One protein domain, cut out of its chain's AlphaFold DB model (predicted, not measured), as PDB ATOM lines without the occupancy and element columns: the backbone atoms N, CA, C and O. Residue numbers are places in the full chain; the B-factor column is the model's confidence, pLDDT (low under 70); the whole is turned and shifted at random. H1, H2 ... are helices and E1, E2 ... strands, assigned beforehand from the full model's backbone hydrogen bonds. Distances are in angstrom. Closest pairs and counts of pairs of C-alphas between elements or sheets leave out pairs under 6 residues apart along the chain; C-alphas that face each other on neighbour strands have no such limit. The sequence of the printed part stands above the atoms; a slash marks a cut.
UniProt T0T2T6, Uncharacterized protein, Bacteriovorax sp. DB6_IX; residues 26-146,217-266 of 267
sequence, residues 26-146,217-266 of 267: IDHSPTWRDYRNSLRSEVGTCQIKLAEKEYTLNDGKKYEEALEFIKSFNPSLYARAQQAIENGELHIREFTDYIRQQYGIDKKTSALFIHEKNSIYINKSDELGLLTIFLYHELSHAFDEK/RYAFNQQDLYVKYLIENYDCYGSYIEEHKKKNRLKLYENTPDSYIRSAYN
ATOM      1  N   ILE A  26      -5.411 -28.722 -15.619       35.22
ATOM      2  CA  ILE A  26      -4.512 -29.662 -16.322       35.22
ATOM      3  C   ILE A  26      -4.035 -29.089 -17.676       35.22
ATOM      4  O   ILE A  26      -3.395 -29.801 -18.467       35.22
ATOM      5  N   ASP A  27      -4.337 -27.819 -17.960       41.50
ATOM      6  CA  ASP A  27      -4.365 -27.309 -19.337       41.50
ATOM      7  C   ASP A  27      -3.387 -26.162 -19.599       41.50
ATOM      8  O   ASP A  27      -2.830 -26.081 -20.696       41.50
ATOM      9  N   HIS A  28      -3.028 -25.379 -18.582       46.44
ATOM     10  CA  HIS A  28      -1.992 -24.350 -18.685       46.44
ATOM     11  C   HIS A  28      -0.569 -24.930 -18.576       46.44
ATOM     12  O   HIS A  28       0.269 -24.387 -17.866       46.44
ATOM     13  N   SER A  29      -0.270 -26.057 -19.232       42.78
ATOM     14  CA  SER A  29       1.012 -26.772 -19.095       42.78
ATOM     15  C   SER A  29       1.935 -26.614 -20.322       42.78
ATOM     16  O   SER A  29       1.875 -27.439 -21.242       42.78
ATOM     17  N   PRO A  30       2.916 -25.690 -20.300       40.59
ATOM     18  CA  PRO A  30       4.148 -25.807 -21.076       40.59
ATOM     19  C   PRO A  30       5.125 -26.849 -20.473       40.59
ATOM     20  O   PRO A  30       6.142 -27.153 -21.100       40.59
ATOM     21  N   THR A  31       4.836 -27.329 -19.247       34.78
ATOM     22  CA  THR A  31       5.743 -27.791 -18.169       34.78
ATOM     23  C   THR A  31       4.907 -28.517 -17.087       34.78
ATOM     24  O   THR A  31       3.892 -27.961 -16.692       34.78
ATOM     25  N   TRP A  32       5.186 -29.686 -16.479       50.50
ATOM     26  CA  TRP A  32       6.112 -30.823 -16.682       50.50
ATOM     27  C   TRP A  32       5.494 -32.095 -16.033       50.50
ATOM     28  O   TRP A  32       4.502 -32.034 -15.307       50.50
ATOM     29  N   ARG A  33       6.134 -33.271 -16.159       36.22
ATOM     30  CA  ARG A  33       6.084 -34.267 -15.063       36.22
ATOM     31  C   ARG A  33       7.017 -33.796 -13.944       36.22
ATOM     32  O   ARG A  33       8.217 -33.749 -14.178       36.22
ATOM     33  N   ASP A  34       6.478 -33.575 -12.745       36.44
ATOM     34  CA  ASP A  34       7.216 -33.248 -11.514       36.44
ATOM     35  C   ASP A  34       8.061 -31.955 -11.548       36.44
ATOM     36  O   ASP A  34       9.147 -31.903 -12.113       36.44
ATOM     37  N   TYR A  35       7.659 -30.969 -10.738       38.09
ATOM     38  CA  TYR A  35       8.490 -29.821 -10.317       38.09
ATOM     39  C   TYR A  35       9.857 -30.229  -9.722       38.09
ATOM     40  O   TYR A  35      10.755 -29.407  -9.566       38.09
ATOM     41  N   ARG A  36      10.025 -31.509  -9.364       41.38
ATOM     42  CA  ARG A  36      11.251 -32.072  -8.791       41.38
ATOM     43  C   ARG A  36      12.279 -32.548  -9.828       41.38
ATOM     44  O   ARG A  36      13.367 -32.924  -9.408       41.38
ATOM     45  N   ASN A  37      11.969 -32.571 -11.131       39.06
ATOM     46  CA  ASN A  37      12.875 -33.115 -12.151       39.06
ATOM     47  C   ASN A  37      13.354 -32.080 -13.179       39.06
ATOM     48  O   ASN A  37      12.593 -31.525 -13.965       39.06
ATOM     49  N   SER A  38      14.675 -31.919 -13.226       41.47
ATOM     50  CA  SER A  38      15.449 -31.020 -14.086       41.47
ATOM     51  C   SER A  38      15.553 -31.486 -15.552       41.47
ATOM     52  O   SER A  38      16.645 -31.502 -16.118       41.47
ATOM     53  N   LEU A  39      14.450 -31.936 -16.158       49.38
ATOM     54  CA  LEU A  39      14.431 -32.560 -17.489       49.38
ATOM     55  C   LEU A  39      13.445 -31.876 -18.450       49.38
ATOM     56  O   LEU A  39      12.652 -32.531 -19.128       49.38
ATOM     57  N   ARG A  40      13.563 -30.545 -18.564       59.09
ATOM     58  CA  ARG A  40      13.127 -29.834 -19.774       59.09
ATOM     59  C   ARG A  40      13.948 -30.353 -20.949       59.09
ATOM     60  O   ARG A  40      15.170 -30.249 -20.931       59.09
ATOM     61  N   SER A  41      13.288 -30.875 -21.977       69.25
ATOM     62  CA  SER A  41      13.952 -31.066 -23.264       69.25
ATOM     63  C   SER A  41      13.985 -29.726 -23.989       69.25
ATOM     64  O   SER A  41      12.936 -29.137 -24.259       69.25
ATOM     65  N   GLU A  42      15.190 -29.241 -24.283       79.56
ATOM     66  CA  GLU A  42      15.396 -28.029 -25.077       79.56
ATOM     67  C   GLU A  42      14.682 -28.151 -26.430       79.56
ATOM     68  O   GLU A  42      14.742 -29.199 -27.089       79.56
ATOM     69  N   VAL A  43      13.997 -27.086 -26.843       86.06
ATOM     70  CA  VAL A  43      13.403 -26.956 -28.180       86.06
ATOM     71  C   VAL A  43      14.272 -26.060 -29.060       86.06
ATOM     72  O   VAL A  43      15.111 -25.316 -28.554       86.06
ATOM     73  N   GLY A  44      14.087 -26.134 -30.377       87.19
ATOM     74  CA  GLY A  44      14.739 -25.221 -31.314       87.19
ATOM     75  C   GLY A  44      14.457 -23.751 -30.983       87.19
ATOM     76  O   GLY A  44      13.329 -23.379 -30.656       87.19
ATOM     77  N   THR A  45      15.493 -22.913 -31.071       90.00
ATOM     78  CA  THR A  45      15.386 -21.479 -30.788       90.00
ATOM     79  C   THR A  45      14.493 -20.784 -31.814       90.00
ATOM     80  O   THR A  45      14.754 -20.878 -33.014       90.00
ATOM     81  N   CYS A  46      13.481 -20.044 -31.358       92.50
ATOM     82  CA  CYS A  46      12.642 -19.213 -32.223       92.50
ATOM     83  C   CYS A  46      12.874 -17.728 -31.921       92.50
ATOM     84  O   CYS A  46      12.637 -17.264 -30.803       92.50
ATOM     85  N   GLN A  47      13.363 -16.993 -32.923       94.81
ATOM     86  CA  GLN A  47      13.572 -15.548 -32.869       94.81
ATOM     87  C   GLN A  47      12.511 -14.840 -33.704       94.81
ATOM     88  O   GLN A  47      12.316 -15.158 -34.876       94.81
ATOM     89  N   ILE A  48      11.833 -13.873 -33.094       93.31
ATOM     90  CA  ILE A  48      10.732 -13.129 -33.695       93.31
ATOM     91  C   ILE A  48      11.051 -11.647 -33.669       93.31
ATOM     92  O   ILE A  48      11.389 -11.084 -32.628       93.31
ATOM     93  N   LYS A  49      10.877 -11.002 -34.820       91.81
ATOM     94  CA  LYS A  49      10.902  -9.551 -34.926       91.81
ATOM     95  C   LYS A  49       9.484  -9.002 -34.830       91.81
ATOM     96  O   LYS A  49       8.656  -9.264 -35.697       91.81
ATOM     97  N   LEU A  50       9.223  -8.219 -33.790       89.62
ATOM     98  CA  LEU A  50       7.956  -7.528 -33.579       89.62
ATOM     99  C   LEU A  50       8.243  -6.022 -33.493       89.62
ATOM    100  O   LEU A  50       8.923  -5.542 -32.584       89.62
ATOM    101  N   ALA A  51       7.739  -5.287 -34.488       85.25
ATOM    102  CA  ALA A  51       8.120  -3.904 -34.779       85.25
ATOM    103  C   ALA A  51       9.656  -3.740 -34.899       85.25
ATOM    104  O   ALA A  51      10.286  -4.372 -35.750       85.25
ATOM    105  N   GLU A  52      10.263  -2.889 -34.070       87.00
ATOM    106  CA  GLU A  52      11.707  -2.610 -34.075       87.00
ATOM    107  C   GLU A  52      12.510  -3.502 -33.110       87.00
ATOM    108  O   GLU A  52      13.735  -3.401 -33.061       87.00
ATOM    109  N   LYS A  53      11.844  -4.382 -32.352       91.12
ATOM    110  CA  LYS A  53      12.462  -5.263 -31.351       91.12
ATOM    111  C   LYS A  53      12.559  -6.705 -31.851       91.12
ATOM    112  O   LYS A  53      11.681  -7.193 -32.561       91.12
ATOM    113  N   GLU A  54      13.603  -7.397 -31.410       93.00
ATOM    114  CA  GLU A  54      13.784  -8.838 -31.594       93.00
ATOM    115  C   GLU A  54      13.619  -9.552 -30.249       93.00
ATOM    116  O   GLU A  54      14.160  -9.118 -29.229       93.00
ATOM    117  N   TYR A  55      12.865 -10.646 -30.257       93.19
ATOM    118  CA  TYR A  55      12.532 -11.453 -29.091       93.19
ATOM    119  C   TYR A  55      12.950 -12.895 -29.349       93.19
ATOM    120  O   TYR A  55      12.636 -13.454 -30.399       93.19
ATOM    121  N   THR A  56      13.608 -13.519 -28.377       93.00
ATOM    122  CA  THR A  56      13.826 -14.968 -28.382       93.00
ATOM    123  C   THR A  56      12.722 -15.601 -27.546       93.00
ATOM    124  O   THR A  56      12.620 -15.313 -26.354       93.00
ATOM    125  N   LEU A  57      11.877 -16.440 -28.156       91.56
ATOM    126  CA  LEU A  57      10.730 -17.045 -27.465       91.56
ATOM    127  C   LEU A  57      11.146 -17.921 -26.280       91.56
ATOM    128  O   LEU A  57      10.384 -18.043 -25.330       91.56
ATOM    129  N   ASN A  58      12.348 -18.496 -26.345       89.62
ATOM    130  CA  ASN A  58      12.923 -19.406 -25.356       89.62
ATOM    131  C   ASN A  58      13.478 -18.730 -24.097       89.62
ATOM    132  O   ASN A  58      13.903 -19.406 -23.160       89.62
ATOM    133  N   ASP A  59      13.512 -17.403 -24.068       85.62
ATOM    134  CA  ASP A  59      13.942 -16.687 -22.878       85.62
ATOM    135  C   ASP A  59      12.827 -16.718 -21.820       85.62
ATOM    136  O   ASP A  59      11.644 -16.568 -22.138       85.62
ATOM    137  N   GLY A  60      13.209 -16.834 -20.545       74.38
ATOM    138  CA  GLY A  60      12.321 -16.502 -19.429       74.38
ATOM    139  C   GLY A  60      12.136 -14.986 -19.365       74.38
ATOM    140  O   GLY A  60      13.125 -14.255 -19.234       74.38
ATOM    141  N   LYS A  61      10.899 -14.498 -19.508       66.12
ATOM    142  CA  LYS A  61      10.615 -13.070 -19.736       66.12
ATOM    143  C   LYS A  61       9.604 -12.475 -18.761       66.12
ATOM    144  O   LYS A  61       8.894 -13.155 -18.027       66.12
ATOM    145  N   LYS A  62       9.556 -11.143 -18.772       77.12
ATOM    146  CA  LYS A  62       8.570 -10.359 -18.030       77.12
ATOM    147  C   LYS A  62       7.258 -10.283 -18.820       77.12
ATOM    148  O   LYS A  62       7.274 -10.290 -20.052       77.12
ATOM    149  N   TYR A  63       6.128 -10.182 -18.124       86.50
ATOM    150  CA  TYR A  63       4.796 -10.191 -18.741       86.50
ATOM    151  C   TYR A  63       4.554  -8.994 -19.670       86.50
ATOM    152  O   TYR A  63       3.742  -9.076 -20.584       86.50
ATOM    153  N   GLU A  64       5.278  -7.897 -19.466       91.25
ATOM    154  CA  GLU A  64       5.237  -6.701 -20.298       91.25
ATOM    155  C   GLU A  64       5.629  -7.008 -21.752       91.25
ATOM    156  O   GLU A  64       5.008  -6.479 -22.667       91.25
ATOM    157  N   GLU A  65       6.586  -7.917 -21.980       92.06
ATOM    158  CA  GLU A  65       6.961  -8.362 -23.330       92.06
ATOM    159  C   GLU A  65       5.859  -9.238 -23.946       92.06
ATOM    160  O   GLU A  65       5.514  -9.077 -25.114       92.06
ATOM    161  N   ALA A  66       5.228 -10.107 -23.150       92.81
ATOM    162  CA  ALA A  66       4.078 -10.896 -23.592       92.81
ATOM    163  C   ALA A  66       2.873 -10.009 -23.970       92.81
ATOM    164  O   ALA A  66       2.182 -10.299 -24.949       92.81
ATOM    165  N   LEU A  67       2.652  -8.895 -23.259       94.19
ATOM    166  CA  LEU A  67       1.641  -7.894 -23.612       94.19
ATOM    167  C   LEU A  67       1.935  -7.202 -24.958       94.19
ATOM    168  O   LEU A  67       0.990  -6.841 -25.659       94.19
ATOM    169  N   GLU A  68       3.201  -7.047 -25.369       93.69
ATOM    170  CA  GLU A  68       3.545  -6.493 -26.690       93.69
ATOM    171  C   GLU A  68       3.106  -7.428 -27.835       93.69
ATOM    172  O   GLU A  68       2.585  -6.951 -28.846       93.69
ATOM    173  N   PHE A  69       3.210  -8.750 -27.660       95.00
ATOM    174  CA  PHE A  69       2.662  -9.722 -28.617       95.00
ATOM    175  C   PHE A  69       1.128  -9.689 -28.639       95.00
ATOM    176  O   PHE A  69       0.529  -9.720 -29.715       95.00
ATOM    177  N   ILE A  70       0.474  -9.562 -27.481       96.06
ATOM    178  CA  ILE A  70      -0.993  -9.450 -27.398       96.06
ATOM    179  C   ILE A  70      -1.485  -8.175 -28.096       96.06
ATOM    180  O   ILE A  70      -2.470  -8.217 -28.830       96.06
ATOM    181  N   LYS A  71      -0.757  -7.060 -27.963       96.62
ATOM    182  CA  LYS A  71      -1.035  -5.792 -28.661       96.62
ATOM    183  C   LYS A  71      -1.046  -5.924 -30.182       96.62
ATOM    184  O   LYS A  71      -1.814  -5.221 -30.831       96.62
ATOM    185  N   SER A  72      -0.195  -6.781 -30.750       94.81
ATOM    186  CA  SER A  72      -0.103  -6.968 -32.206       94.81
ATOM    187  C   SER A  72      -1.316  -7.692 -32.804       94.81
ATOM    188  O   SER A  72      -1.700  -7.401 -33.935       94.81
ATOM    189  N   PHE A  73      -1.961  -8.558 -32.015       96.50
ATOM    190  CA  PHE A  73      -3.184  -9.270 -32.384       96.50
ATOM    191  C   PHE A  73      -4.455  -8.505 -31.992       96.50
ATOM    192  O   PHE A  73      -5.344  -8.286 -32.812       96.50
ATOM    193  N   ASN A  74      -4.538  -8.078 -30.729       97.31
ATOM    194  CA  ASN A  74      -5.723  -7.476 -30.128       97.31
ATOM    195  C   ASN A  74      -5.360  -6.178 -29.371       97.31
ATOM    196  O   ASN A  74      -5.248  -6.170 -28.138       97.31
ATOM    197  N   PRO A  75      -5.205  -5.044 -30.090       96.50
ATOM    198  CA  PRO A  75      -4.875  -3.752 -29.485       96.50
ATOM    199  C   PRO A  75      -5.888  -3.282 -28.432       96.50
ATOM    200  O   PRO A  75      -5.518  -2.563 -27.505       96.50
ATOM    201  N   SER A  76      -7.159  -3.685 -28.568       96.31
ATOM    202  CA  SER A  76      -8.245  -3.317 -27.650       96.31
ATOM    203  C   SER A  76      -8.104  -4.022 -26.300       96.31
ATOM    204  O   SER A  76      -8.118  -3.364 -25.258       96.31
ATOM    205  N   LEU A  77      -7.879  -5.344 -26.305       96.38
ATOM    206  CA  LEU A  77      -7.623  -6.105 -25.080       96.38
ATOM    207  C   LEU A  77      -6.347  -5.622 -24.386       96.38
ATOM    208  O   LEU A  77      -6.361  -5.410 -23.179       96.38
ATOM    209  N   TYR A  78      -5.274  -5.367 -25.144       97.19
ATOM    210  CA  TYR A  78      -4.046  -4.778 -24.601       97.19
ATOM    211  C   TYR A  78      -4.304  -3.431 -23.905       97.19
ATOM    212  O   TYR A  78      -3.813  -3.218 -22.799       97.19
ATOM    213  N   ALA A  79      -5.084  -2.533 -24.518       97.38
ATOM    214  CA  ALA A  79      -5.389  -1.228 -23.931       97.38
ATOM    215  C   ALA A  79      -6.214  -1.355 -22.636       97.38
ATOM    216  O   ALA A  79      -5.874  -0.718 -21.641       97.38
ATOM    217  N   ARG A  80      -7.237  -2.226 -22.621       97.06
ATOM    218  CA  ARG A  80      -8.021  -2.546 -21.411       97.06
ATOM    219  C   ARG A  80      -7.140  -3.140 -20.309       97.06
ATOM    220  O   ARG A  80      -7.220  -2.703 -19.165       97.06
ATOM    221  N   ALA A  81      -6.268  -4.088 -20.656       97.12
ATOM    222  CA  ALA A  81      -5.344  -4.733 -19.727       97.12
ATOM    223  C   ALA A  81      -4.353  -3.736 -19.110       97.12
ATOM    224  O   ALA A  81      -4.194  -3.712 -17.894       97.12
ATOM    225  N   GLN A  82      -3.722  -2.885 -19.927       97.44
ATOM    226  CA  GLN A  82      -2.817  -1.837 -19.446       97.44
ATOM    227  C   GLN A  82      -3.535  -0.872 -18.503       97.44
ATOM    228  O   GLN A  82      -3.053  -0.662 -17.394       97.44
ATOM    229  N   GLN A  83      -4.707  -0.359 -18.892       97.62
ATOM    230  CA  GLN A  83      -5.481   0.564 -18.062       97.62
ATOM    231  C   GLN A  83      -5.876  -0.062 -16.717       97.62
ATOM    232  O   GLN A  83      -5.684   0.561 -15.676       97.62
ATOM    233  N   ALA A  84      -6.367  -1.305 -16.713       97.44
ATOM    234  CA  ALA A  84      -6.727  -2.000 -15.479       97.44
ATOM    235  C   ALA A  84      -5.504  -2.254 -14.575       97.44
ATOM    236  O   ALA A  84      -5.596  -2.123 -13.356       97.44
ATOM    237  N   ILE A  85      -4.338  -2.570 -15.153       96.81
ATOM    238  CA  ILE A  85      -3.082  -2.737 -14.402       96.81
ATOM    239  C   ILE A  85      -2.597  -1.399 -13.817       96.81
ATOM    240  O   ILE A  85      -2.198  -1.351 -12.655       96.81
ATOM    241  N   GLU A  86      -2.658  -0.311 -14.589       96.88
ATOM    242  CA  GLU A  86      -2.261   1.040 -14.163       96.88
ATOM    243  C   GLU A  86      -3.185   1.607 -13.073       96.88
ATOM    244  O   GLU A  86      -2.703   2.216 -12.117       96.88
ATOM    245  N   ASN A  87      -4.492   1.347 -13.166       97.75
ATOM    246  CA  ASN A  87      -5.477   1.712 -12.146       97.75
ATOM    247  C   ASN A  87      -5.393   0.836 -10.877       97.75
ATOM    248  O   ASN A  87      -5.979   1.183  -9.851       97.75
ATOM    249  N   GLY A  88      -4.692  -0.304 -10.929       96.56
ATOM    250  CA  GLY A  88      -4.680  -1.304  -9.857       96.56
ATOM    251  C   GLY A  88      -5.959  -2.149  -9.767       96.56
ATOM    252  O   GLY A  88      -6.177  -2.804  -8.752       96.56
ATOM    253  N   GLU A  89      -6.784  -2.140 -10.815       96.38
ATOM    254  CA  GLU A  89      -7.992  -2.960 -10.972       96.38
ATOM    255  C   GLU A  89      -7.660  -4.411 -11.354       96.38
ATOM    256  O   GLU A  89      -8.422  -5.311 -11.018       96.38
ATOM    257  N   LEU A  90      -6.517  -4.642 -12.015       95.25
ATOM    258  CA  LEU A  90      -5.987  -5.956 -12.391       95.25
ATOM    259  C   LEU A  90      -4.534  -6.098 -11.915       95.25
ATOM    260  O   LEU A  90      -3.730  -5.171 -12.026       95.25
ATOM    261  N   HIS A  91      -4.156  -7.273 -11.416       95.44
ATOM    262  CA  HIS A  91      -2.792  -7.550 -10.962       95.44
ATOM    263  C   HIS A  91      -2.173  -8.741 -11.694       95.44
ATOM    264  O   HIS A  91      -2.769  -9.812 -11.745       95.44
ATOM    265  N   ILE A  92      -0.932  -8.596 -12.163       93.19
ATOM    266  CA  ILE A  92      -0.138  -9.719 -12.682       93.19
ATOM    267  C   ILE A  92       0.845 -10.177 -11.594       93.19
ATOM    268  O   ILE A  92       1.692  -9.403 -11.136       93.19
ATOM    269  N   ARG A  93       0.713 -11.424 -11.131       92.00
ATOM    270  CA  ARG A  93       1.405 -11.972  -9.951       92.00
ATOM    271  C   ARG A  93       2.210 -13.228 -10.288       92.00
ATOM    272  O   ARG A  93       1.967 -13.894 -11.285       92.00
ATOM    273  N   GLU A  94       3.177 -13.550  -9.432       89.19
ATOM    274  CA  GLU A  94       3.978 -14.774  -9.557       89.19
ATOM    275  C   GLU A  94       3.197 -15.998  -9.067       89.19
ATOM    276  O   GLU A  94       2.722 -16.009  -7.925       89.19
ATOM    277  N   PHE A  95       3.121 -17.056  -9.875       85.94
ATOM    278  CA  PHE A  95       2.425 -18.292  -9.518       85.94
ATOM    279  C   PHE A  95       3.289 -19.230  -8.661       85.94
ATOM    280  O   PHE A  95       3.607 -20.364  -9.028       85.94
ATOM    281  N   THR A  96       3.675 -18.731  -7.487       85.44
ATOM    282  CA  THR A  96       4.534 -19.452  -6.540       85.44
ATOM    283  C   THR A  96       3.896 -20.744  -6.019       85.44
ATOM    284  O   THR A  96       2.676 -20.868  -5.910       85.44
ATOM    285  N   ASP A  97       4.750 -21.672  -5.585       81.62
ATOM    286  CA  ASP A  97       4.382 -22.899  -4.865       81.62
ATOM    287  C   ASP A  97       3.426 -22.660  -3.683       81.62
ATOM    288  O   ASP A  97       2.541 -23.477  -3.439       81.62
ATOM    289  N   TYR A  98       3.590 -21.543  -2.964       85.06
ATOM    290  CA  TYR A  98       2.716 -21.162  -1.854       85.06
ATOM    291  C   TYR A  98       1.296 -20.846  -2.341       85.06
ATOM    292  O   TYR A  98       0.336 -21.361  -1.780       85.06
ATOM    293  N   ILE A  99       1.157 -20.052  -3.412       83.31
ATOM    294  CA  ILE A  99      -0.156 -19.731  -3.993       83.31
ATOM    295  C   ILE A  99      -0.836 -21.012  -4.489       83.31
ATOM    296  O   ILE A  99      -1.999 -21.232  -4.183       83.31
ATOM    297  N   ARG A 100      -0.105 -21.900  -5.173       80.12
ATOM    298  CA  ARG A 100      -0.645 -23.190  -5.643       80.12
ATOM    299  C   ARG A 100      -1.209 -24.026  -4.500       80.12
ATOM    300  O   ARG A 100      -2.343 -24.475  -4.582       80.12
ATOM    301  N   GLN A 101      -0.446 -24.166  -3.415       79.81
ATOM    302  CA  GLN A 101      -0.885 -24.881  -2.213       79.81
ATOM    303  C   GLN A 101      -2.088 -24.213  -1.539       79.81
ATOM    304  O   GLN A 101      -2.981 -24.919  -1.089       79.81
ATOM    305  N   GLN A 102      -2.135 -22.878  -1.504       80.69
ATOM    306  CA  GLN A 102      -3.251 -22.110  -0.940       80.69
ATOM    307  C   GLN A 102      -4.557 -22.261  -1.741       80.69
ATOM    308  O   GLN A 102      -5.615 -21.954  -1.209       80.69
ATOM    309  N   TYR A 103      -4.477 -22.680  -3.010       72.44
ATOM    310  CA  TYR A 103      -5.632 -22.839  -3.897       72.44
ATOM    311  C   TYR A 103      -5.872 -24.283  -4.378       72.44
ATOM    312  O   TYR A 103      -6.698 -24.502  -5.256       72.44
ATOM    313  N   GLY A 104      -5.152 -25.274  -3.840       72.00
ATOM    314  CA  GLY A 104      -5.271 -26.679  -4.262       72.00
ATOM    315  C   GLY A 104      -4.789 -26.983  -5.693       72.00
ATOM    316  O   GLY A 104      -5.002 -28.086  -6.189       72.00
ATOM    317  N   ILE A 105      -4.124 -26.031  -6.356       72.44
ATOM    318  CA  ILE A 105      -3.767 -26.094  -7.782       72.44
ATOM    319  C   ILE A 105      -2.563 -27.021  -8.021       72.44
ATOM    320  O   ILE A 105      -1.581 -27.007  -7.268       72.44
ATOM    321  N   ASP A 106      -2.597 -27.796  -9.112       68.81
ATOM    322  CA  ASP A 106      -1.473 -28.640  -9.531       68.81
ATOM    323  C   ASP A 106      -0.231 -27.784  -9.873       68.81
ATOM    324  O   ASP A 106      -0.281 -26.603 -10.226       68.81
ATOM    325  N   LYS A 107       0.953 -28.387  -9.787       67.75
ATOM    326  CA  LYS A 107       2.206 -27.736 -10.187       67.75
ATOM    327  C   LYS A 107       2.379 -27.608 -11.708       67.75
ATOM    328  O   LYS A 107       3.325 -26.955 -12.133       67.75
ATOM    329  N   LYS A 108       1.519 -28.255 -12.504       64.69
ATOM    330  CA  LYS A 108       1.519 -28.237 -13.983       64.69
ATOM    331  C   LYS A 108       0.832 -27.019 -14.594       64.69
ATOM    332  O   LYS A 108       1.139 -26.649 -15.722       64.69
ATOM    333  N   THR A 109      -0.085 -26.410 -13.858       67.81
ATOM    334  CA  THR A 109      -0.714 -25.138 -14.208       67.81
ATOM    335  C   THR A 109       0.345 -24.058 -14.385       67.81
ATOM    336  O   THR A 109       1.283 -24.016 -13.594       67.81
ATOM    337  N   SER A 110       0.220 -23.149 -15.344       74.62
ATOM    338  CA  SER A 110       1.218 -22.075 -15.534       74.62
ATOM    339  C   SER A 110       0.634 -20.681 -15.588       74.62
ATOM    340  O   SER A 110       1.360 -19.724 -15.316       74.62
ATOM    341  N   ALA A 111      -0.673 -20.574 -15.814       84.81
ATOM    342  CA  ALA A 111      -1.433 -19.375 -15.545       84.81
ATOM    343  C   ALA A 111      -2.729 -19.719 -14.788       84.81
ATOM    344  O   ALA A 111      -3.115 -20.885 -14.760       84.81
ATOM    345  N   LEU A 112      -3.292 -18.741 -14.077       85.94
ATOM    346  CA  LEU A 112      -4.626 -18.807 -13.467       85.94
ATOM    347  C   LEU A 112      -5.119 -17.391 -13.166       85.94
ATOM    348  O   LEU A 112      -4.453 -16.645 -12.440       85.94
ATOM    349  N   PHE A 113      -6.305 -17.032 -13.641       88.75
ATOM    350  CA  PHE A 113      -7.045 -15.866 -13.179       88.75
ATOM    351  C   PHE A 113      -7.890 -16.202 -11.943       88.75
ATOM    352  O   PHE A 113      -8.682 -17.138 -11.946       88.75
ATOM    353  N   ILE A 114      -7.749 -15.401 -10.884       84.00
ATOM    354  CA  ILE A 114      -8.585 -15.478  -9.680       84.00
ATOM    355  C   ILE A 114      -9.429 -14.207  -9.589       84.00
ATOM    356  O   ILE A 114      -8.899 -13.115  -9.342       84.00
ATOM    357  N   HIS A 115     -10.742 -14.364  -9.776       81.12
ATOM    358  CA  HIS A 115     -11.697 -13.263  -9.903       81.12
ATOM    359  C   HIS A 115     -11.799 -12.424  -8.620       81.12
ATOM    360  O   HIS A 115     -11.648 -11.208  -8.661       81.12
ATOM    361  N   GLU A 116     -11.905 -13.045  -7.441       80.00
ATOM    362  CA  GLU A 116     -12.027 -12.345  -6.147       80.00
ATOM    363  C   GLU A 116     -10.751 -11.588  -5.747       80.00
ATOM    364  O   GLU A 116     -10.727 -10.847  -4.758       80.00
ATOM    365  N   LYS A 117      -9.650 -11.811  -6.473       84.56
ATOM    366  CA  LYS A 117      -8.371 -11.112  -6.305       84.56
ATOM    367  C   LYS A 117      -8.060 -10.168  -7.462       84.56
ATOM    368  O   LYS A 117      -7.001  -9.538  -7.404       84.56
ATOM    369  N   ASN A 118      -8.899 -10.129  -8.504       86.19
ATOM    370  CA  ASN A 118      -8.601  -9.560  -9.822       86.19
ATOM    371  C   ASN A 118      -7.128  -9.775 -10.208       86.19
ATOM    372  O   ASN A 118      -6.377  -8.833 -10.466       86.19
ATOM    373  N   SER A 119      -6.664 -11.020 -10.097       90.44
ATOM    374  CA  SER A 119      -5.241 -11.345 -10.194       90.44
ATOM    375  C   SER A 119      -5.016 -12.486 -11.168       90.44
ATOM    376  O   SER A 119      -5.510 -13.587 -10.947       90.44
ATOM    377  N   ILE A 120      -4.222 -12.223 -12.202       91.44
ATOM    378  CA  ILE A 120      -3.656 -13.247 -13.076       91.44
ATOM    379  C   ILE A 120      -2.327 -13.679 -12.461       91.44
ATOM    380  O   ILE A 120      -1.403 -12.876 -12.307       91.44
ATOM    381  N   TYR A 121      -2.227 -14.949 -12.104       89.38
ATOM    382  CA  TYR A 121      -0.988 -15.582 -11.688       89.38
ATOM    383  C   TYR A 121      -0.333 -16.212 -12.910       89.38
ATOM    384  O   TYR A 121      -1.002 -16.886 -13.679       89.38
ATOM    385  N   ILE A 122       0.968 -15.992 -13.083       86.88
ATOM    386  CA  ILE A 122       1.800 -16.572 -14.146       86.88
ATOM    387  C   ILE A 122       3.152 -16.986 -13.570       86.88
ATOM    388  O   ILE A 122       3.611 -16.407 -12.582       86.88
ATOM    389  N   ASN A 123       3.823 -17.952 -14.190       81.06
ATOM    390  CA  ASN A 123       5.214 -18.257 -13.874       81.06
ATOM    391  C   ASN A 123       6.166 -17.405 -14.737       81.06
ATOM    392  O   ASN A 123       6.253 -17.593 -15.948       81.06
ATOM    393  N   LYS A 124       6.928 -16.483 -14.133       72.50
ATOM    394  CA  LYS A 124       7.859 -15.613 -14.892       72.50
ATOM    395  C   LYS A 124       9.113 -16.332 -15.392       72.50
ATOM    396  O   LYS A 124       9.898 -15.742 -16.130       72.50
ATOM    397  N   SER A 125       9.331 -17.587 -14.990       75.81
ATOM    398  CA  SER A 125      10.381 -18.424 -15.578       75.81
ATOM    399  C   SER A 125       9.937 -19.148 -16.854       75.81
ATOM    400  O   SER A 125      10.742 -19.885 -17.427       75.81
ATOM    401  N   ASP A 126       8.676 -19.012 -17.271       80.44
ATOM    402  CA  ASP A 126       8.198 -19.616 -18.510       80.44
ATOM    403  C   ASP A 126       8.765 -18.904 -19.737       80.44
ATOM    404  O   ASP A 126       9.074 -17.712 -19.724       80.44
ATOM    405  N   GLU A 127       8.882 -19.668 -20.821       88.31
ATOM    406  CA  GLU A 127       9.289 -19.144 -22.121       88.31
ATOM    407  C   GLU A 127       8.244 -18.152 -22.638       88.31
ATOM    408  O   GLU A 127       7.047 -18.455 -22.644       88.31
ATOM    409  N   LEU A 128       8.696 -16.989 -23.116       90.69
ATOM    410  CA  LEU A 128       7.855 -15.931 -23.689       90.69
ATOM    411  C   LEU A 128       6.816 -16.469 -24.687       90.69
ATOM    412  O   LEU A 128       5.656 -16.057 -24.652       90.69
ATOM    413  N   GLY A 129       7.216 -17.425 -25.532       90.94
ATOM    414  CA  GLY A 129       6.354 -18.038 -26.548       90.94
ATOM    415  C   GLY A 129       5.233 -18.936 -26.013       90.94
ATOM    416  O   GLY A 129       4.414 -19.427 -26.786       90.94
ATOM    417  N   LEU A 130       5.194 -19.192 -24.708       90.00
ATOM    418  CA  LEU A 130       4.119 -19.937 -24.044       90.00
ATOM    419  C   LEU A 130       3.416 -19.036 -23.029       90.00
ATOM    420  O   LEU A 130       2.189 -18.993 -23.003       90.00
ATOM    421  N   LEU A 131       4.182 -18.212 -22.306       90.19
ATOM    422  CA  LEU A 131       3.664 -17.164 -21.429       90.19
ATOM    423  C   LEU A 131       2.659 -16.250 -22.145       90.19
ATOM    424  O   LEU A 131       1.626 -15.927 -21.570       90.19
ATOM    425  N   THR A 132       2.927 -15.845 -23.391       93.31
ATOM    426  CA  THR A 132       2.008 -14.970 -24.136       93.31
ATOM    427  C   THR A 132       0.667 -15.640 -24.451       93.31
ATOM    428  O   THR A 132      -0.374 -14.995 -24.339       93.31
ATOM    429  N   ILE A 133       0.670 -16.947 -24.739       93.12
ATOM    430  CA  ILE A 133      -0.538 -17.732 -25.026       93.12
ATOM    431  C   ILE A 133      -1.412 -17.821 -23.770       93.12
ATOM    432  O   ILE A 133      -2.581 -17.440 -23.812       93.12
ATOM    433  N   PHE A 134      -0.836 -18.243 -22.641       89.88
ATOM    434  CA  PHE A 134      -1.591 -18.379 -21.394       89.88
ATOM    435  C   PHE A 134      -2.023 -17.020 -20.830       89.88
ATOM    436  O   PHE A 134      -3.155 -16.877 -20.387       89.88
ATOM    437  N   LEU A 135      -1.185 -15.982 -20.926       93.12
ATOM    438  CA  LEU A 135      -1.585 -14.628 -20.536       93.12
ATOM    439  C   LEU A 135      -2.776 -14.122 -21.370       93.12
ATOM    440  O   LEU A 135      -3.635 -13.435 -20.829       93.12
ATOM    441  N   TYR A 136      -2.863 -14.471 -22.658       95.62
ATOM    442  CA  TYR A 136      -4.021 -14.126 -23.488       95.62
ATOM    443  C   TYR A 136      -5.295 -14.883 -23.075       95.62
ATOM    444  O   TYR A 136      -6.375 -14.289 -23.062       95.62
ATOM    445  N   HIS A 137      -5.175 -16.158 -22.683       93.94
ATOM    446  CA  HIS A 137      -6.276 -16.946 -22.104       93.94
ATOM    447  C   HIS A 137      -6.794 -16.306 -20.808       93.94
ATOM    448  O   HIS A 137      -7.968 -15.952 -20.723       93.94
ATOM    449  N   GLU A 138      -5.912 -16.017 -19.849       93.25
ATOM    450  CA  GLU A 138      -6.312 -15.415 -18.568       93.25
ATOM    451  C   GLU A 138      -6.841 -13.982 -18.696       93.25
ATOM    452  O   GLU A 138      -7.740 -13.575 -17.961       93.25
ATOM    453  N   LEU A 139      -6.327 -13.197 -19.649       95.75
ATOM    454  CA  LEU A 139      -6.908 -11.891 -19.972       95.75
ATOM    455  C   LEU A 139      -8.293 -12.026 -20.618       95.75
ATOM    456  O   LEU A 139      -9.122 -11.136 -20.449       95.75
ATOM    457  N   SER A 140      -8.565 -13.123 -21.328       95.00
ATOM    458  CA  SER A 140      -9.900 -13.397 -21.870       95.00
ATOM    459  C   SER A 140     -10.897 -13.699 -20.750       95.00
ATOM    460  O   SER A 140     -12.007 -13.177 -20.791       95.00
ATOM    461  N   HIS A 141     -10.485 -14.425 -19.703       91.75
ATOM    462  CA  HIS A 141     -11.272 -14.567 -18.468       91.75
ATOM    463  C   HIS A 141     -11.461 -13.230 -17.741       91.75
ATOM    464  O   HIS A 141     -12.587 -12.848 -17.429       91.75
ATOM    465  N   ALA A 142     -10.385 -12.472 -17.517       90.19
ATOM    466  CA  ALA A 142     -10.437 -11.205 -16.780       90.19
ATOM    467  C   ALA A 142     -11.341 -10.133 -17.423       90.19
ATOM    468  O   ALA A 142     -11.757  -9.194 -16.742       90.19
ATOM    469  N   PHE A 143     -11.644 -10.258 -18.720       93.50
ATOM    470  CA  PHE A 143     -12.449  -9.303 -19.481       93.50
ATOM    471  C   PHE A 143     -13.725  -9.890 -20.123       93.50
ATOM    472  O   PHE A 143     -14.366  -9.173 -20.901       93.50
ATOM    473  N   ASP A 144     -14.133 -11.123 -19.781       89.81
ATOM    474  CA  ASP A 144     -15.460 -11.660 -20.133       89.81
ATOM    475  C   ASP A 144     -16.545 -11.014 -19.252       89.81
ATOM    476  O   ASP A 144     -16.625 -11.222 -18.041       89.81
ATOM    477  N   GLU A 145     -17.413 -10.228 -19.887       91.12
ATOM    478  CA  GLU A 145     -18.499  -9.481 -19.245       91.12
ATOM    479  C   GLU A 145     -19.598 -10.380 -18.649       91.12
ATOM    480  O   GLU A 145     -20.423  -9.896 -17.873       91.12
ATOM    481  N   LYS A 146     -19.622 -11.679 -18.981       89.06
ATOM    482  CA  LYS A 146     -20.592 -12.636 -18.427       89.06
ATOM    483  C   LYS A 146     -20.181 -13.203 -17.072       89.06
ATOM    484  O   LYS A 146     -21.049 -13.365 -16.214       89.06
ATOM    485  N   ARG A 217     -14.531 -22.461 -22.318       93.00
ATOM    486  CA  ARG A 217     -14.839 -22.507 -23.750       93.00
ATOM    487  C   ARG A 217     -14.640 -21.155 -24.434       93.00
ATOM    488  O   ARG A 217     -14.166 -21.131 -25.571       93.00
ATOM    489  N   TYR A 218     -14.991 -20.046 -23.779       91.31
ATOM    490  CA  TYR A 218     -14.749 -18.700 -24.296       91.31
ATOM    491  C   TYR A 218     -13.251 -18.375 -24.346       91.31
ATOM    492  O   TYR A 218     -12.760 -17.994 -25.411       91.31
ATOM    493  N   ALA A 219     -12.523 -18.582 -23.247       91.19
ATOM    494  CA  ALA A 219     -11.094 -18.299 -23.162       91.19
ATOM    495  C   ALA A 219     -10.269 -19.170 -24.130       91.19
ATOM    496  O   ALA A 219      -9.470 -18.633 -24.895       91.19
ATOM    497  N   PHE A 220     -10.561 -20.472 -24.242       92.69
ATOM    498  CA  PHE A 220      -9.944 -21.346 -25.245       92.69
ATOM    499  C   PHE A 220     -10.267 -20.921 -26.678       92.69
ATOM    500  O   PHE A 220      -9.384 -20.967 -27.524       92.69
ATOM    501  N   ASN A 221     -11.483 -20.444 -26.978       94.94
ATOM    502  CA  ASN A 221     -11.780 -19.911 -28.315       94.94
ATOM    503  C   ASN A 221     -10.941 -18.663 -28.635       94.94
ATOM    504  O   ASN A 221     -10.531 -18.474 -29.779       94.94
ATOM    505  N   GLN A 222     -10.672 -17.814 -27.640       95.50
ATOM    506  CA  GLN A 222      -9.753 -16.686 -27.790       95.50
ATOM    507  C   GLN A 222      -8.305 -17.177 -27.969       95.50
ATOM    508  O   GLN A 222      -7.619 -16.731 -28.892       95.50
ATOM    509  N   GLN A 223      -7.859 -18.137 -27.155       94.56
ATOM    510  CA  GLN A 223      -6.537 -18.752 -27.252       94.56
ATOM    511  C   GLN A 223      -6.298 -19.398 -28.625       94.56
ATOM    512  O   GLN A 223      -5.276 -19.122 -29.245       94.56
ATOM    513  N   ASP A 224      -7.233 -20.206 -29.130       94.44
ATOM    514  CA  ASP A 224      -7.133 -20.908 -30.416       94.44
ATOM    515  C   ASP A 224      -6.951 -19.905 -31.581       94.44
ATOM    516  O   ASP A 224      -6.058 -20.062 -32.422       94.44
ATOM    517  N   LEU A 225      -7.725 -18.807 -31.588       96.38
ATOM    518  CA  LEU A 225      -7.574 -17.709 -32.555       96.38
ATOM    519  C   LEU A 225      -6.202 -17.026 -32.457       96.38
ATOM    520  O   LEU A 225      -5.599 -16.693 -33.481       96.38
ATOM    521  N   TYR A 226      -5.705 -16.816 -31.238       96.56
ATOM    522  CA  TYR A 226      -4.426 -16.154 -31.011       96.56
ATOM    523  C   TYR A 226      -3.234 -17.039 -31.393       96.56
ATOM    524  O   TYR A 226      -2.332 -16.590 -32.096       96.56
ATOM    525  N   VAL A 227      -3.255 -18.319 -31.024       94.56
ATOM    526  CA  VAL A 227      -2.258 -19.322 -31.430       94.56
ATOM    527  C   VAL A 227      -2.174 -19.410 -32.949       94.56
ATOM    528  O   VAL A 227      -1.075 -19.415 -33.503       94.56
ATOM    529  N   LYS A 228      -3.323 -19.412 -33.634       95.38
ATOM    530  CA  LYS A 228      -3.369 -19.367 -35.094       95.38
ATOM    531  C   LYS A 228      -2.691 -18.110 -35.648       95.38
ATOM    532  O   LYS A 228      -1.820 -18.237 -36.506       95.38
ATOM    533  N   TYR A 229      -3.016 -16.925 -35.125       96.25
ATOM    534  CA  TYR A 229      -2.352 -15.673 -35.510       96.25
ATOM    535  C   TYR A 229      -0.825 -15.753 -35.338       96.25
ATOM    536  O   TYR A 229      -0.088 -15.390 -36.255       96.25
ATOM    537  N   LEU A 230      -0.348 -16.266 -34.201       95.25
ATOM    538  CA  LEU A 230       1.081 -16.398 -33.907       95.25
ATOM    539  C   LEU A 230       1.791 -17.328 -34.907       95.25
ATOM    540  O   LEU A 230       2.887 -17.012 -35.364       95.25
ATOM    541  N   ILE A 231       1.159 -18.442 -35.291       94.38
ATOM    542  CA  ILE A 231       1.693 -19.386 -36.285       94.38
ATOM    543  C   ILE A 231       1.680 -18.790 -37.703       94.38
ATOM    544  O   ILE A 231       2.626 -19.004 -38.456       94.38
ATOM    545  N   GLU A 232       0.642 -18.036 -38.070       94.62
ATOM    546  CA  GLU A 232       0.500 -17.435 -39.405       94.62
ATOM    547  C   GLU A 232       1.400 -16.207 -39.632       94.62
ATOM    548  O   GLU A 232       1.709 -15.891 -40.780       94.62
ATOM    549  N   ASN A 233       1.822 -15.510 -38.569       94.31
ATOM    550  CA  ASN A 233       2.586 -14.257 -38.669       94.31
ATOM    551  C   ASN A 233       4.075 -14.397 -38.305       94.31
ATOM    552  O   ASN A 233       4.839 -13.461 -38.547       94.31
ATOM    553  N   TYR A 234       4.502 -15.534 -37.742       93.88
ATOM    554  CA  TYR A 234       5.876 -15.738 -37.278       93.88
ATOM    555  C   TYR A 234       6.428 -17.119 -37.674       93.88
ATOM    556  O   TYR A 234       6.144 -18.128 -37.030       93.88
ATOM    557  N   ASP A 235       7.290 -17.149 -38.697       90.69
ATOM    558  CA  ASP A 235       7.777 -18.361 -39.382       90.69
ATOM    559  C   ASP A 235       8.233 -19.517 -38.467       90.69
ATOM    560  O   ASP A 235       7.971 -20.684 -38.761       90.69
ATOM    561  N   CYS A 236       8.916 -19.229 -37.351       94.12
ATOM    562  CA  CYS A 236       9.423 -20.266 -36.443       94.12
ATOM    563  C   CYS A 236       8.417 -20.741 -35.378       94.12
ATOM    564  O   CYS A 236       8.658 -21.766 -34.734       94.12
ATOM    565  N   TYR A 237       7.286 -20.049 -35.193       94.69
ATOM    566  CA  TYR A 237       6.347 -20.299 -34.091       94.69
ATOM    567  C   TYR A 237       5.677 -21.674 -34.204       94.69
ATOM    568  O   TYR A 237       5.585 -22.408 -33.220       94.69
ATOM    569  N   GLY A 238       5.269 -22.066 -35.416       94.19
ATOM    570  CA  GLY A 238       4.680 -23.386 -35.664       94.19
ATOM    571  C   GLY A 238       5.635 -24.529 -35.306       94.19
ATOM    572  O   GLY A 238       5.259 -25.451 -34.584       94.19
ATOM    573  N   SER A 239       6.901 -24.447 -35.734       94.81
ATOM    574  CA  SER A 239       7.919 -25.452 -35.389       94.81
ATOM    575  C   SER A 239       8.231 -25.484 -33.889       94.81
ATOM    576  O   SER A 239       8.343 -26.567 -33.317       94.81
ATOM    577  N   TYR A 240       8.310 -24.318 -33.244       93.44
ATOM    578  CA  TYR A 240       8.481 -24.188 -31.795       93.44
ATOM    579  C   TYR A 240       7.352 -24.899 -31.022       93.44
ATOM    580  O   TYR A 240       7.619 -25.745 -30.165       93.44
ATOM    581  N   ILE A 241       6.089 -24.649 -31.383       91.75
ATOM    582  CA  ILE A 241       4.924 -25.293 -30.757       91.75
ATOM    583  C   ILE A 241       4.904 -26.811 -30.987       91.75
ATOM    584  O   ILE A 241       4.678 -27.565 -30.038       91.75
ATOM    585  N   GLU A 242       5.182 -27.293 -32.200       91.19
ATOM    586  CA  GLU A 242       5.213 -28.737 -32.479       91.19
ATOM    587  C   GLU A 242       6.362 -29.458 -31.754       91.19
ATOM    588  O   GLU A 242       6.190 -30.582 -31.266       91.19
ATOM    589  N   GLU A 243       7.520 -28.811 -31.582       91.81
ATOM    590  CA  GLU A 243       8.572 -29.339 -30.711       91.81
ATOM    591  C   GLU A 243       8.126 -29.415 -29.247       91.81
ATOM    592  O   GLU A 243       8.387 -30.430 -28.594       91.81
ATOM    593  N   HIS A 244       7.392 -28.420 -28.742       87.25
ATOM    594  CA  HIS A 244       6.806 -28.468 -27.402       87.25
ATOM    595  C   HIS A 244       5.783 -29.594 -27.231       87.25
ATOM    596  O   HIS A 244       5.830 -30.306 -26.224       87.25
ATOM    597  N   LYS A 245       4.900 -29.828 -28.207       85.69
ATOM    598  CA  LYS A 245       3.971 -30.972 -28.173       85.69
ATOM    599  C   LYS A 245       4.736 -32.295 -28.112       85.69
ATOM    600  O   LYS A 245       4.463 -33.138 -27.257       85.69
ATOM    601  N   LYS A 246       5.745 -32.461 -28.974       86.56
ATOM    602  CA  LYS A 246       6.514 -33.707 -29.121       86.56
ATOM    603  C   LYS A 246       7.441 -34.011 -27.941       86.56
ATOM    604  O   LYS A 246       7.466 -35.145 -27.464       86.56
ATOM    605  N   LYS A 247       8.242 -33.034 -27.511       83.31
ATOM    606  CA  LYS A 247       9.265 -33.197 -26.465       83.31
ATOM    607  C   LYS A 247       8.676 -33.016 -25.067       83.31
ATOM    608  O   LYS A 247       8.978 -33.790 -24.161       83.31
ATOM    609  N   ASN A 248       7.804 -32.019 -24.919       75.19
ATOM    610  CA  ASN A 248       7.411 -31.460 -23.624       75.19
ATOM    611  C   ASN A 248       5.945 -31.753 -23.262       75.19
ATOM    612  O   ASN A 248       5.531 -31.493 -22.136       75.19
ATOM    613  N   ARG A 249       5.191 -32.388 -24.175       76.94
ATOM    614  CA  ARG A 249       3.777 -32.772 -24.013       76.94
ATOM    615  C   ARG A 249       2.842 -31.584 -23.777       76.94
ATOM    616  O   ARG A 249       1.808 -31.750 -23.134       76.94
ATOM    617  N   LEU A 250       3.199 -30.418 -24.321       79.56
ATOM    618  CA  LEU A 250       2.294 -29.274 -24.404       79.56
ATOM    619  C   LEU A 250       0.981 -29.727 -25.051       79.56
ATOM    620  O   LEU A 250       0.990 -30.302 -26.142       79.56
ATOM    621  N   LYS A 251      -0.136 -29.458 -24.384       80.50
ATOM    622  CA  LYS A 251      -1.470 -29.718 -24.914       80.50
ATOM    623  C   LYS A 251      -2.029 -28.428 -25.504       80.50
ATOM    624  O   LYS A 251      -2.721 -27.669 -24.838       80.50
ATOM    625  N   LEU A 252      -1.677 -28.170 -26.758       82.19
ATOM    626  CA  LEU A 252      -2.200 -27.042 -27.520       82.19
ATOM    627  C   LEU A 252      -2.857 -27.577 -28.789       82.19
ATOM    628  O   LEU A 252      -2.271 -28.399 -29.499       82.19
ATOM    629  N   TYR A 253      -4.069 -27.123 -29.068       80.94
ATOM    630  CA  TYR A 253      -4.879 -27.598 -30.184       80.94
ATOM    631  C   TYR A 253      -5.041 -26.481 -31.221       80.94
ATOM    632  O   TYR A 253      -4.826 -25.314 -30.921       80.94
ATOM    633  N   GLU A 254      -5.380 -26.842 -32.460       77.38
ATOM    634  CA  GLU A 254      -5.800 -25.854 -33.469       77.38
ATOM    635  C   GLU A 254      -7.227 -25.362 -33.184       77.38
ATOM    636  O   GLU A 254      -7.537 -24.191 -33.353       77.38
ATOM    637  N   ASN A 255      -8.079 -26.280 -32.722       87.06
ATOM    638  CA  ASN A 255      -9.355 -25.997 -32.082       87.06
ATOM    639  C   ASN A 255      -9.420 -26.904 -30.852       87.06
ATOM    640  O   ASN A 255      -9.398 -28.133 -30.984       87.06
ATOM    641  N   THR A 256      -9.440 -26.321 -29.661       89.00
ATOM    642  CA  THR A 256      -9.457 -27.053 -28.395       89.00
ATOM    643  C   THR A 256     -10.790 -27.801 -28.261       89.00
ATOM    644  O   THR A 256     -11.831 -27.161 -28.389       89.00
ATOM    645  N   PRO A 257     -10.830 -29.132 -28.048       88.69
ATOM    646  CA  PRO A 257     -12.088 -29.882 -28.059       88.69
ATOM    647  C   PRO A 257     -12.828 -29.816 -26.713       88.69
ATOM    648  O   PRO A 257     -12.217 -29.840 -25.651       88.69
ATOM    649  N   ASP A 258     -14.161 -29.822 -26.733       89.06
ATOM    650  CA  ASP A 258     -14.976 -29.718 -25.508       89.06
ATOM    651  C   ASP A 258     -14.754 -30.874 -24.519       89.06
ATOM    652  O   ASP A 258     -14.841 -30.684 -23.308       89.06
ATOM    653  N   SER A 259     -14.427 -32.071 -25.016       84.44
ATOM    654  CA  SER A 259     -14.086 -33.231 -24.181       84.44
ATOM    655  C   SER A 259     -12.780 -33.054 -23.405       84.44
ATOM    656  O   SER A 259     -12.611 -33.665 -22.352       84.44
ATOM    657  N   TYR A 260     -11.868 -32.221 -23.909       82.75
ATOM    658  CA  TYR A 260     -10.641 -31.863 -23.212       82.75
ATOM    659  C   TYR A 260     -10.947 -30.914 -22.055       82.75
ATOM    660  O   TYR A 260     -10.624 -31.263 -20.927       82.75
ATOM    661  N   ILE A 261     -11.696 -29.831 -22.306       79.81
ATOM    662  CA  ILE A 261     -12.157 -28.898 -21.263       79.81
ATOM    663  C   ILE A 261     -12.911 -29.657 -20.159       79.81
ATOM    664  O   ILE A 261     -12.563 -29.569 -18.986       79.81
ATOM    665  N   ARG A 262     -13.896 -30.488 -20.521       77.94
ATOM    666  CA  ARG A 262     -14.650 -31.290 -19.542       77.94
ATOM    667  C   ARG A 262     -13.760 -32.217 -18.718       77.94
ATOM    668  O   ARG A 262     -13.875 -32.259 -17.499       77.94
ATOM    669  N   SER A 263     -12.814 -32.904 -19.358       71.25
ATOM    670  CA  SER A 263     -11.863 -33.772 -18.654       71.25
ATOM    671  C   SER A 263     -10.814 -33.017 -17.831       71.25
ATOM    672  O   SER A 263     -10.210 -33.631 -16.952       71.25
ATOM    673  N   ALA A 264     -10.531 -31.753 -18.143       67.69
ATOM    674  CA  ALA A 264      -9.553 -30.935 -17.435       67.69
ATOM    675  C   ALA A 264     -10.136 -30.310 -16.168       67.69
ATOM    676  O   ALA A 264      -9.441 -30.240 -15.163       67.69
ATOM    677  N   TYR A 265     -11.414 -29.925 -16.209       65.69
ATOM    678  CA  TYR A 265     -12.116 -29.250 -15.115       65.69
ATOM    679  C   TYR A 265     -13.120 -30.160 -14.369       65.69
ATOM    680  O   TYR A 265     -13.840 -29.684 -13.497       65.69
ATOM    681  N   ASN A 266     -13.151 -31.465 -14.684       67.31
ATOM    682  CA  ASN A 266     -14.099 -32.476 -14.179       67.31
ATOM    683  C   ASN A 266     -15.590 -32.078 -14.340       67.31
ATOM    684  O   ASN A 266     -16.350 -32.108 -13.371       67.31
TER     685      ASN A 266
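AT A GLANCE: This is residues 26 to 146 and 217 to 266 of the 267 residues of an uncharacterized protein of Bacteriovorax sp. DB6_IX (UniProt T0T2T6). A small three-stranded sheet, E3 E5 E4, has helix H4 over one face, and the longest helix, H5, packs on the side of H4 away from the sheet. H1 crosses H4 nearly at right angles and folds back into H2, while H6 makes a corner with H5; the strand hairpin E1-E2, H3 and H7 lie round the outside. The printed part has 171 residues, with seven named helices and five named strands in the order E1 E2 H1 H2 E3 H3 E4 E5 H4 H5 H6 H7; the sheet is mixed and the class is mostly helix. It is compact, with a radius of gyration of the C-alphas of 15.3 A, and spans 39 by 39 by 29 A.

HOW THE PARTS SIT: In the sheet, inner strand E5, residues 119 to 122, is parallel to E3, residues 91 to 94, with N 93 and O 120 2.8 A apart, within hydrogen-bond range. E5 forms an antiparallel hairpin with E4, residues 111 to 114, where N 121 and O 112 are 2.8 A apart. H4, residues 128 to 142, is on the sheet at a height of 7.8 A, making two layers, a sheet with a helix on one face. It runs along the strands, at 16 degrees to E4 on the local plane. H5, residues 217 to 233, touches H4, closest at the C-alphas of His 137 and Ala 219, 5.1 A, at a shallow tilt of 34 degrees, only just short of steep, opposite ways. H1, residues 63 to 73, touches H4 about perpendicular at 76 degrees, with the C-alphas of Ala 66 and Thr 132 closest at 4.6 A. H1 forms a helical hairpin with H2, residues 75 to 87, which touches it with residues 77 to 79 alone; the closest C-alphas, of Lys 71 and Tyr 78, are 5.2 A apart. H2 only grazes the sheet. H6, residues 237 to 248, and H5 only just touch, with 3 pairs of C-alphas within 8 A, only at the corner; the C-alphas of Ile 231 and Gly 238 are closest at 5.0 A. H7, residues 258 to 265, is close to H5 but not clearly touching, at 7.4 A between the C-alphas of Ile 261 and Arg 217. Every O i to N i+4 pair is within hydrogen-bond range in H2, H5, H6, H7 and H3, residues 97 to 102, against 6 of 7 in H1 and 10 of 11 in H4.

IN THESE COORDINATES: E1, residues 47 to 50, begins at C-alpha 47 (13.572, -15.548, -32.869) and forms a hairpin with E2, residues 53 to 56, with N 48 and O 55 2.8 A apart. From first to last C-alpha H5 measures 24.4 A, H4 20.1 A and H2 18.2 A. H7 ends at C-alpha 265 (-12.116, -29.250, -15.115).

THE WHOLE: The C-alphas of Glu 52 and Asn 266 are farthest apart, at 44.2 A. Residues 147 to 216 are not printed, and C-alphas 146 and 217 are 12.6 A apart across the cut. Of the links that are printed whole, none is long. The mean pLDDT of the printed part is 84.0; residues 26 to 41, 61, 106 to 109 and 264 to 266 are under 70.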